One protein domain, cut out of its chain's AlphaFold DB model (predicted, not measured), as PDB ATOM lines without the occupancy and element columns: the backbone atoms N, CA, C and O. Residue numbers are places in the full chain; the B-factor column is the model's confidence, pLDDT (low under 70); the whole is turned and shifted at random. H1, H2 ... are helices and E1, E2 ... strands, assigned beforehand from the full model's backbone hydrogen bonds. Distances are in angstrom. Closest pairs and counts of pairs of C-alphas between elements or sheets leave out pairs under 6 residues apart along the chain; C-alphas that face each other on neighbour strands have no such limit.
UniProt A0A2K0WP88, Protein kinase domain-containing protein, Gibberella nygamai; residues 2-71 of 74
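AT A GLANCE: This is residues 2 to 71 of the 74 residues of the protein "Protein kinase domain-containing protein" of Gibberella nygamai (UniProt A0A2K0WP88). There is little regular structure here: at one end a small hairpin of two short strands, E1 and E2, has the helix H1 packed near E2, and a long looping stretch leads to the short helix H2 at the other end, whose residues 66 to 69 stick out with the tail to 71. The printed part has 70 residues, with H1, E1, E2, H2 along the chain; the sheet E1 - E2 is antiparallel. The class is mixed, with only 26 residues in named elements; the whole is loose, with a radius of gyration of the C-alphas of 15.1 A, and spans 53 by 25 by 15 A.

IN THESE COORDINATES: E1 is residues 27 to 29, 6.5 A, and E2 residues 35 to 37, 6.7 A. H1, residues 2 to 14, begins at C-alpha 2 (110.986, 137.988, 93.879) and is 18.6 A long. H2, residues 63 to 69, 10.5 A, ends at C-alpha 69 (143.051, 151.833, 73.461).

HOW THE PARTS SIT: E1 and E2 form a hairpin, antiparallel at 155 degrees, with N 28 and O 36 2.9 A apart, within hydrogen-bond range. The closest C-alphas of H1 and E2, those of Ala 4 and Leu 35, are 7.3 A apart. H2 is apart from H1 and E1. In H1 and H2 every O i to N i+4 pair is within hydrogen-bond range.

THE WHOLE: The C-alphas farthest apart, those of Asp 32 and Val 71, are 53.7 A apart. The printed part has no cut. The links H1 to E1 and E2 to H2 are long. Residues 48 to 71 have pLDDT under 70.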
ATOM      1  N   ALA A   2     109.923 137.069  93.425       90.50
ATOM      2  CA  ALA A   2     110.986 137.988  93.879       90.50
ATOM      3  C   ALA A   2     111.822 137.456  95.064       90.50
ATOM      4  O   ALA A   2     113.042 137.586  95.062       90.50
ATOM      5  N   THR A   3     111.179 136.801  96.037       94.94
ATOM      6  CA  THR A   3     111.855 136.143  97.171       94.94
ATOM      7  C   THR A   3     112.832 135.060  96.717       94.94
ATOM      8  O   THR A   3     113.991 135.098  97.105       94.94
ATOM      9  N   ALA A   4     112.411 134.172  95.817       94.44
ATOM     10  CA  ALA A   4     113.261 133.109  95.281       94.44
ATOM     11  C   ALA A   4     114.474 133.648  94.488       94.44
ATOM     12  O   ALA A   4     115.555 133.058  94.526       94.44
ATOM     13  N   VAL A   5     114.338 134.799  93.813       95.44
ATOM     14  CA  VAL A   5     115.485 135.483  93.183       95.44
ATOM     15  C   VAL A   5     116.459 135.998  94.248       95.44
ATOM     16  O   VAL A   5     117.661 135.767  94.135       95.44
ATOM     17  N   ALA A   6     115.960 136.649  95.304       95.88
ATOM     18  CA  ALA A   6     116.802 137.139  96.397       95.88
ATOM     19  C   ALA A   6     117.521 135.998  97.142       95.88
ATOM     20  O   ALA A   6     118.707 136.114  97.449       95.88
ATOM     21  N   GLU A   7     116.837 134.876  97.375       96.75
ATOM     22  CA  GLU A   7     117.416 133.663  97.966       96.75
ATOM     23  C   GLU A   7     118.519 133.071  97.081       96.75
ATOM     24  O   GLU A   7     119.584 132.719  97.585       96.75
ATOM     25  N   SER A   8     118.314 133.039  95.761       95.44
ATOM     26  CA  SER A   8     119.331 132.583  94.802       95.44
ATOM     27  C   SER A   8     120.583 133.465  94.839       95.44
ATOM     28  O   SER A   8     121.701 132.957  94.886       95.44
ATOM     29  N   ILE A   9     120.410 134.789  94.895       95.12
ATOM     30  CA  ILE A   9     121.525 135.742  95.017       95.12
ATOM     31  C   ILE A   9     122.265 135.543  96.345       95.12
ATOM     32  O   ILE A   9     123.494 135.493  96.369       95.12
ATOM     33  N   SER A  10     121.530 135.375  97.448       96.75
ATOM     34  CA  SER A  10     122.126 135.086  98.756       96.75
ATOM     35  C   SER A  10     122.928 133.784  98.738       96.75
ATOM     36  O   SER A  10     124.008 133.721  99.326       96.75
ATOM     37  N   TYR A  11     122.426 132.755  98.052       96.81
ATOM     38  CA  TYR A  11     123.128 131.490  97.874       96.81
ATOM     39  C   TYR A  11     124.442 131.679  97.104       96.81
ATOM     40  O   TYR A  11     125.490 131.249  97.587       96.81
ATOM     41  N   PHE A  12     124.430 132.394  95.975       95.00
ATOM     42  CA  PHE A  12     125.649 132.679  95.208       95.00
ATOM     43  C   PHE A  12     126.689 133.431  96.037       95.00
ATOM     44  O   PHE A  12     127.844 133.008  96.115       95.00
ATOM     45  N   HIS A  13     126.265 134.485  96.736       93.19
ATOM     46  CA  HIS A  13     127.157 135.276  97.580       93.19
ATOM     47  C   HIS A  13     127.758 134.449  98.725       93.19
ATOM     48  O   HIS A  13     128.935 134.623  99.041       93.19
ATOM     49  N   SER A  14     127.003 133.505  99.303       95.69
ATOM     50  CA  SER A  14     127.527 132.594 100.332       95.69
ATOM     51  C   SER A  14     128.655 131.688  99.818       95.69
ATOM     52  O   SER A  14     129.535 131.307 100.586       95.69
ATOM     53  N   GLY A  15     128.663 131.393  98.513       93.00
ATOM     54  CA  GLY A  15     129.710 130.637  97.824       93.00
ATOM     55  C   GLY A  15     130.804 131.501  97.192       93.00
ATOM     56  O   GLY A  15     131.634 130.975  96.456       93.00
ATOM     57  N   GLY A  16     130.804 132.818  97.429       91.62
ATOM     58  CA  GLY A  16     131.770 133.742  96.830       91.62
ATOM     59  C   GLY A  16     131.557 133.999  95.335       91.62
ATOM     60  O   GLY A  16     132.466 134.483  94.664       91.62
ATOM     61  N   VAL A  17     130.373 133.690  94.802       91.50
ATOM     62  CA  VAL A  17     130.006 133.946  93.404       91.50
ATOM     63  C   VAL A  17     129.204 135.239  93.326       91.50
ATOM     64  O   VAL A  17     128.159 135.367  93.956       91.50
ATOM     65  N   ILE A  18     129.663 136.186  92.517       90.56
ATOM     66  CA  ILE A  18     128.905 137.365  92.095       90.56
ATOM     67  C   ILE A  18     128.234 137.002  90.769       90.56
ATOM     68  O   ILE A  18     128.932 136.622  89.834       90.56
ATOM     69  N   TRP A  19     126.906 137.109  90.665       91.00
ATOM     70  CA  TRP A  19     126.187 136.734  89.433       91.00
ATOM     71  C   TRP A  19     126.445 137.716  88.272       91.00
ATOM     72  O   TRP A  19     126.707 137.293  87.151       91.00
ATOM     73  N   GLY A  20     126.434 139.023  88.537       87.81
ATOM     74  CA  GLY A  20     126.884 140.048  87.583       87.81
ATOM     75  C   GLY A  20     125.890 140.471  86.492       87.81
ATOM     76  O   GLY A  20     126.045 141.570  85.973       87.81
ATOM     77  N   ASP A  21     124.835 139.697  86.207       88.88
ATOM     78  CA  ASP A  21     123.747 140.101  85.294       88.88
ATOM     79  C   ASP A  21     122.353 139.800  85.881       88.88
ATOM     80  O   ASP A  21     121.631 138.890  85.461       88.88
ATOM     81  N   ILE A  22     121.981 140.571  86.911       91.44
ATOM     82  CA  ILE A  22     120.678 140.452  87.583       91.44
ATOM     83  C   ILE A  22     119.593 141.041  86.673       91.44
ATOM     84  O   ILE A  22     119.326 142.243  86.672       91.44
ATOM     85  N   SER A  23     118.942 140.167  85.909       89.75
ATOM     86  CA  SER A  23     117.939 140.527  84.909       89.75
ATOM     87  C   SER A  23     116.818 139.496  84.866       89.75
ATOM     88  O   SER A  23     117.061 138.292  84.920       89.75
ATOM     89  N   THR A  24     115.573 139.947  84.691       92.69
ATOM     90  CA  THR A  24     114.420 139.046  84.507       92.69
ATOM     91  C   THR A  24     114.526 138.195  83.243       92.69
ATOM     92  O   THR A  24     113.898 137.144  83.177       92.69
ATOM     93  N   ARG A  25     115.340 138.603  82.256       95.06
ATOM     94  CA  ARG A  25     115.619 137.800  81.050       95.06
ATOM     95  C   ARG A  25     116.419 136.530  81.354       95.06
ATOM     96  O   ARG A  25     116.317 135.570  80.601       95.06
ATOM     97  N   ASN A  26     117.149 136.525  82.468       95.88
ATOM     98  CA  ASN A  26     118.024 135.435  82.893       95.88
ATOM     99  C   ASN A  26     117.389 134.597  84.022       95.88
ATOM    100  O   ASN A  26     118.070 133.877  84.753       95.88
ATOM    101  N   VAL A  27     116.065 134.708  84.195       96.56
ATOM    102  CA  VAL A  27     115.281 133.931  85.160       96.56
ATOM    103  C   VAL A  27     114.319 133.035  84.389       96.56
ATOM    104  O   VAL A  27     113.347 133.499  83.797       96.56
ATOM    105  N   LEU A  28     114.590 131.735  84.406       96.56
ATOM    106  CA  LEU A  28     113.762 130.721  83.764       96.56
ATOM    107  C   LEU A  28     112.645 130.307  84.719       96.56
ATOM    108  O   LEU A  28     112.933 129.939  85.857       96.56
ATOM    109  N   VAL A  29     111.396 130.336  84.258       95.94
ATOM    110  CA  VAL A  29     110.218 129.917  85.033       95.94
ATOM    111  C   VAL A  29     109.706 128.588  84.485       95.94
ATOM    112  O   VAL A  29     109.587 128.421  83.272       95.94
ATOM    113  N   PHE A  30     109.416 127.646  85.377       96.31
ATOM    114  CA  PHE A  30     108.941 126.306  85.039       96.31
ATOM    115  C   PHE A  30     107.457 126.139  85.389       96.31
ATOM    116  O   PHE A  30     106.870 126.944  86.107       96.31
ATOM    117  N   SER A  31     106.837 125.080  84.861       97.19
ATOM    118  CA  SER A  31     105.408 124.791  85.056       97.19
ATOM    119  C   SER A  31     105.027 124.419  86.492       97.19
ATOM    120  O   SER A  31     103.844 124.337  86.801       97.19
ATOM    121  N   ASP A  32     106.009 124.142  87.347       95.81
ATOM    122  CA  ASP A  32     105.852 123.834  88.770       95.81
ATOM    123  C   ASP A  32     106.031 125.077  89.667       95.81
ATOM    124  O   ASP A  32     106.312 124.943  90.857       95.81
ATOM    125  N   ASP A  33     105.905 126.280  89.095       90.75
ATOM    126  CA  ASP A  33     106.139 127.576  89.748       90.75
ATOM    127  C   ASP A  33     107.546 127.728  90.360       90.75
ATOM    128  O   ASP A  33     107.795 128.616  91.184       90.75
ATOM    129  N   THR A  34     108.507 126.903  89.930       94.12
ATOM    130  CA  THR A  34     109.916 127.080  90.283       94.12
ATOM    131  C   THR A  34     110.611 128.034  89.324       94.12
ATOM    132  O   THR A  34     110.196 128.240  88.178       94.12
ATOM    133  N   LEU A  35     111.703 128.629  89.806       95.44
ATOM    134  CA  LEU A  35     112.611 129.401  88.972       95.44
ATOM    135  C   LEU A  35     114.013 128.803  88.987       95.44
ATOM    136  O   LEU A  35     114.439 128.194  89.970       95.44
ATOM    137  N   LYS A  36     114.745 129.005  87.893       94.81
ATOM    138  CA  LYS A  36     116.182 128.749  87.815       94.81
ATOM    139  C   LYS A  36     116.873 129.962  87.227       94.81
ATOM    140  O   LYS A  36     116.420 130.527  86.234       94.81
ATOM    141  N   ILE A  37     117.981 130.331  87.847       96.12
ATOM    142  CA  ILE A  37     118.845 131.391  87.356       96.12
ATOM    143  C   ILE A  37     119.734 130.831  86.245       96.12
ATOM    144  O   ILE A  37     120.292 129.740  86.391       96.12
ATOM    145  N   CYS A  38     119.850 131.557  85.136       95.31
ATOM    146  CA  CYS A  38     120.756 131.234  84.041       95.31
ATOM    147  C   CYS A  38     121.667 132.424  83.709       95.31
ATOM    148  O   CYS A  38     121.594 133.465  84.353       95.31
ATOM    149  N   ASP A  39     122.535 132.217  82.718       92.94
ATOM    150  CA  ASP A  39     123.521 133.181  82.224       92.94
ATOM    151  C   ASP A  39     124.512 133.687  83.289       92.94
ATOM    152  O   ASP A  39     124.269 134.636  84.034       92.94
ATOM    153  N   PHE A  40     125.664 133.015  83.347       91.31
ATOM    154  CA  PHE A  40     126.776 133.337  84.244       91.31
ATOM    155  C   PHE A  40     127.958 133.960  83.484       91.31
ATOM    156  O   PHE A  40     129.070 134.001  84.005       91.31
ATOM    157  N   ALA A  41     127.756 134.434  82.247       86.62
ATOM    158  CA  ALA A  41     128.840 135.008  81.447       86.62
ATOM    159  C   ALA A  41     129.454 136.262  82.097       86.62
ATOM    160  O   ALA A  41     130.645 136.516  81.941       86.62
ATOM    161  N   SER A  42     128.660 137.016  82.866       84.44
ATOM    162  CA  SER A  42     129.114 138.167  83.661       84.44
ATOM    163  C   SER A  42     129.431 137.825  85.120       84.44
ATOM    164  O   SER A  42     129.630 138.727  85.933       84.44
ATOM    165  N   SER A  43     129.455 136.543  85.486       88.69
ATOM    166  CA  SER A  43     129.733 136.140  86.861       88.69
ATOM    167  C   SER A  43     131.218 136.179  87.192       88.69
ATOM    168  O   SER A  43     132.076 135.898  86.360       88.69
ATOM    169  N   ALA A  44     131.518 136.480  88.452       85.12
ATOM    170  CA  ALA A  44     132.877 136.556  88.965       85.12
ATOM    171  C   ALA A  44     133.000 135.832  90.307       85.12
ATOM    172  O   ALA A  44     132.057 135.775  91.097       85.12
ATOM    173  N   LEU A  45     134.192 135.311  90.584       88.06
ATOM    174  CA  LEU A  45     134.552 134.826  91.912       88.06
ATOM    175  C   LEU A  45     135.135 135.988  92.715       88.06
ATOM    176  O   LEU A  45     136.134 136.587  92.307       88.06
ATOM    177  N   SER A  46     134.535 136.288  93.867       75.81
ATOM    178  CA  SER A  46     134.874 137.450  94.703       75.81
ATOM    179  C   SER A  46     136.321 137.461  95.206       75.81
ATOM    180  O   SER A  46     136.821 138.505  95.611       75.81
ATOM    181  N   GLN A  47     137.008 136.316  95.163       70.75
ATOM    182  CA  GLN A  47     138.397 136.162  95.608       70.75
ATOM    183  C   GLN A  47     139.409 136.042  94.461       70.75
ATOM    184  O   GLN A  47     140.611 136.055  94.715       70.75
ATOM    185  N   THR A  48     138.960 135.906  93.210       66.44
ATOM    186  CA  THR A  48     139.858 135.675  92.064       66.44
ATOM    187  C   THR A  48     140.239 136.971  91.356       66.44
ATOM    188  O   THR A  48     141.364 137.091  90.878       66.44
ATOM    189  N   TYR A  49     139.345 137.961  91.339       62.94
ATOM    190  CA  TYR A  49     139.592 139.260  90.712       62.94
ATOM    191  C   TYR A  49     139.241 140.377  91.704       62.94
ATOM    192  O   TYR A  49     138.094 140.821  91.744       62.94
ATOM    193  N   PRO A  50     140.199 140.800  92.551       56.91
ATOM    194  CA  PRO A  50     139.951 141.788  93.603       56.91
ATOM    195  C   PRO A  50     139.713 143.205  93.061       56.91
ATOM    196  O   PRO A  50     139.216 144.060  93.789       56.91
ATOM    197  N   GLU A  51     140.039 143.452  91.790       64.62
ATOM    198  CA  GLU A  51     139.844 144.734  91.120       64.62
ATOM    199  C   GLU A  51     138.920 144.594  89.909       64.62
ATOM    200  O   GLU A  51     138.978 143.624  89.150       64.62
ATOM    201  N   PHE A  52     138.069 145.603  89.722       60.75
ATOM    202  CA  PHE A  52     137.171 145.705  88.578       60.75
ATOM    203  C   PHE A  52     138.000 145.914  87.300       60.75
ATOM    204  O   PHE A  52     138.702 146.917  87.168       60.75
ATOM    205  N   GLY A  53     137.939 144.973  86.356       62.81
ATOM    206  CA  GLY A  53     138.828 144.944  85.188       62.81
ATOM    207  C   GLY A  53     138.272 144.133  84.013       62.81
ATOM    208  O   GLY A  53     137.179 143.580  84.119       62.81
ATOM    209  N   PRO A  54     139.007 144.016  82.894       60.06
ATOM    210  CA  PRO A  54     138.541 143.338  81.673       60.06
ATOM    211  C   PRO A  54     138.235 141.838  81.858       60.06
ATOM    212  O   PRO A  54     137.684 141.208  80.967       60.06
ATOM    213  N   HIS A  55     138.574 141.258  83.013       62.50
ATOM    214  CA  HIS A  55     138.205 139.891  83.401       62.50
ATOM    215  C   HIS A  55     136.855 139.797  84.129       62.50
ATOM    216  O   HIS A  55     136.374 138.701  84.390       62.50
ATOM    217  N   THR A  56     136.262 140.936  84.491       61.91
ATOM    218  CA  THR A  56     134.996 141.028  85.242       61.91
ATOM    219  C   THR A  56     133.808 141.419  84.363       61.91
ATOM    220  O   THR A  56     132.666 141.359  84.808       61.91
ATOM    221  N   TYR A  57     134.064 141.815  83.115       64.12
ATOM    222  CA  TYR A  57     133.057 142.160  82.119       64.12
ATOM    223  C   TYR A  57     133.631 141.947  80.719       64.12
ATOM    224  O   TYR A  57     134.834 142.083  80.515       64.12
ATOM    225  N   GLU A  58     132.773 141.678  79.739       65.81
ATOM    226  CA  GLU A  58     133.183 141.667  78.333       65.81
ATOM    227  C   GLU A  58     133.585 143.097  77.914       65.81
ATOM    228  O   GLU A  58     132.738 143.997  77.991       65.81
ATOM    229  N   PRO A  59     134.837 143.354  77.475       64.75
ATOM    230  CA  PRO A  59     135.316 144.698  77.140       64.75
ATOM    231  C   PRO A  59     134.434 145.451  76.142       64.75
ATOM    232  O   PRO A  59     134.345 146.678  76.207       64.75
ATOM    233  N   ALA A  60     133.715 144.730  75.275       64.69
ATOM    234  CA  ALA A  60     132.732 145.307  74.363       64.69
ATOM    235  C   ALA A  60     131.597 146.079  75.072       64.69
ATOM    236  O   ALA A  60     131.045 147.010  74.486       64.69
ATOM    237  N   TYR A  61     131.265 145.747  76.326       63.44
ATOM    238  CA  TYR A  61     130.268 146.470  77.124       63.44
ATOM    239  C   TYR A  61     130.833 147.706  77.842       63.44
ATOM    240  O   TYR A  61     130.062 148.576  78.250       63.44
ATOM    241  N   CYS A  62     132.158 147.846  77.966       65.81
ATOM    242  CA  CYS A  62     132.788 149.004  78.598       65.81
ATOM    243  C   CYS A  62     133.351 149.969  77.551       65.81
ATOM    244  O   CYS A  62     134.509 149.896  77.138       65.81
ATOM    245  N   GLN A  63     132.538 150.955  77.175       61.12
ATOM    246  CA  GLN A  63     132.932 152.015  76.238       61.12
ATOM    247  C   GLN A  63     134.150 152.828  76.717       61.12
ATOM    248  O   GLN A  63     134.875 153.406  75.907       61.12
ATOM    249  N   LEU A  64     134.397 152.870  78.033       58.72
ATOM    250  CA  LEU A  64     135.565 153.534  78.616       58.72
ATOM    251  C   LEU A  64     136.874 152.798  78.289       58.72
ATOM    252  O   LEU A  64     137.896 153.454  78.102       58.72
ATOM    253  N   TYR A  65     136.844 151.467  78.159       57.56
ATOM    254  CA  TYR A  65     138.015 150.676  77.765       57.56
ATOM    255  C   TYR A  65     138.356 150.901  76.284       57.56
ATOM    256  O   TYR A  65     139.500 151.192  75.942       57.56
ATOM    257  N   GLN A  66     137.336 150.904  75.418       57.00
ATOM    258  CA  GLN A  66     137.488 151.173  73.980       57.00
ATOM    259  C   GLN A  66     138.091 152.560  73.696       57.00
ATOM    260  O   GLN A  66     138.890 152.733  72.772       57.00
ATOM    261  N   LYS A  67     137.745 153.564  74.513       56.38
ATOM    262  CA  LYS A  67     138.298 154.918  74.382       56.38
ATOM    263  C   LYS A  67     139.776 155.013  74.759       56.38
ATOM    264  O   LYS A  67     140.464 155.838  74.170       56.38
ATOM    265  N   ASN A  68     140.265 154.187  75.687       53.44
ATOM    266  CA  ASN A  68     141.655 154.238  76.151       53.44
ATOM    267  C   ASN A  68     142.635 153.494  75.226       53.44
ATOM    268  O   ASN A  68     143.782 153.915  75.116       53.44
ATOM    269  N   GLU A  69     142.204 152.458  74.497       54.31
ATOM    270  CA  GLU A  69     143.051 151.833  73.461       54.31
ATOM    271  C   GLU A  69     143.252 152.737  72.236       54.31
ATOM    272  O   GLU A  69     144.299 152.699  71.592       54.31
ATOM    273  N   SER A  70     142.292 153.623  71.962       52.16
ATOM    274  CA  SER A  70     142.365 154.581  70.848       52.16
ATOM    275  C   SER A  70     143.437 155.671  71.036       52.16
ATOM    276  O   SER A  70     143.703 156.423  70.102       52.16
ATOM    277  N   VAL A  71     144.047 155.781  72.225       49.91
ATOM    278  CA  VAL A  71     145.053 156.812  72.560       49.91
ATOM    279  C   VAL A  71     146.494 156.279  72.478       49.91
ATOM    280  O   VAL A  71     147.432 157.063  72.535       49.91
TER     281      VAL A  71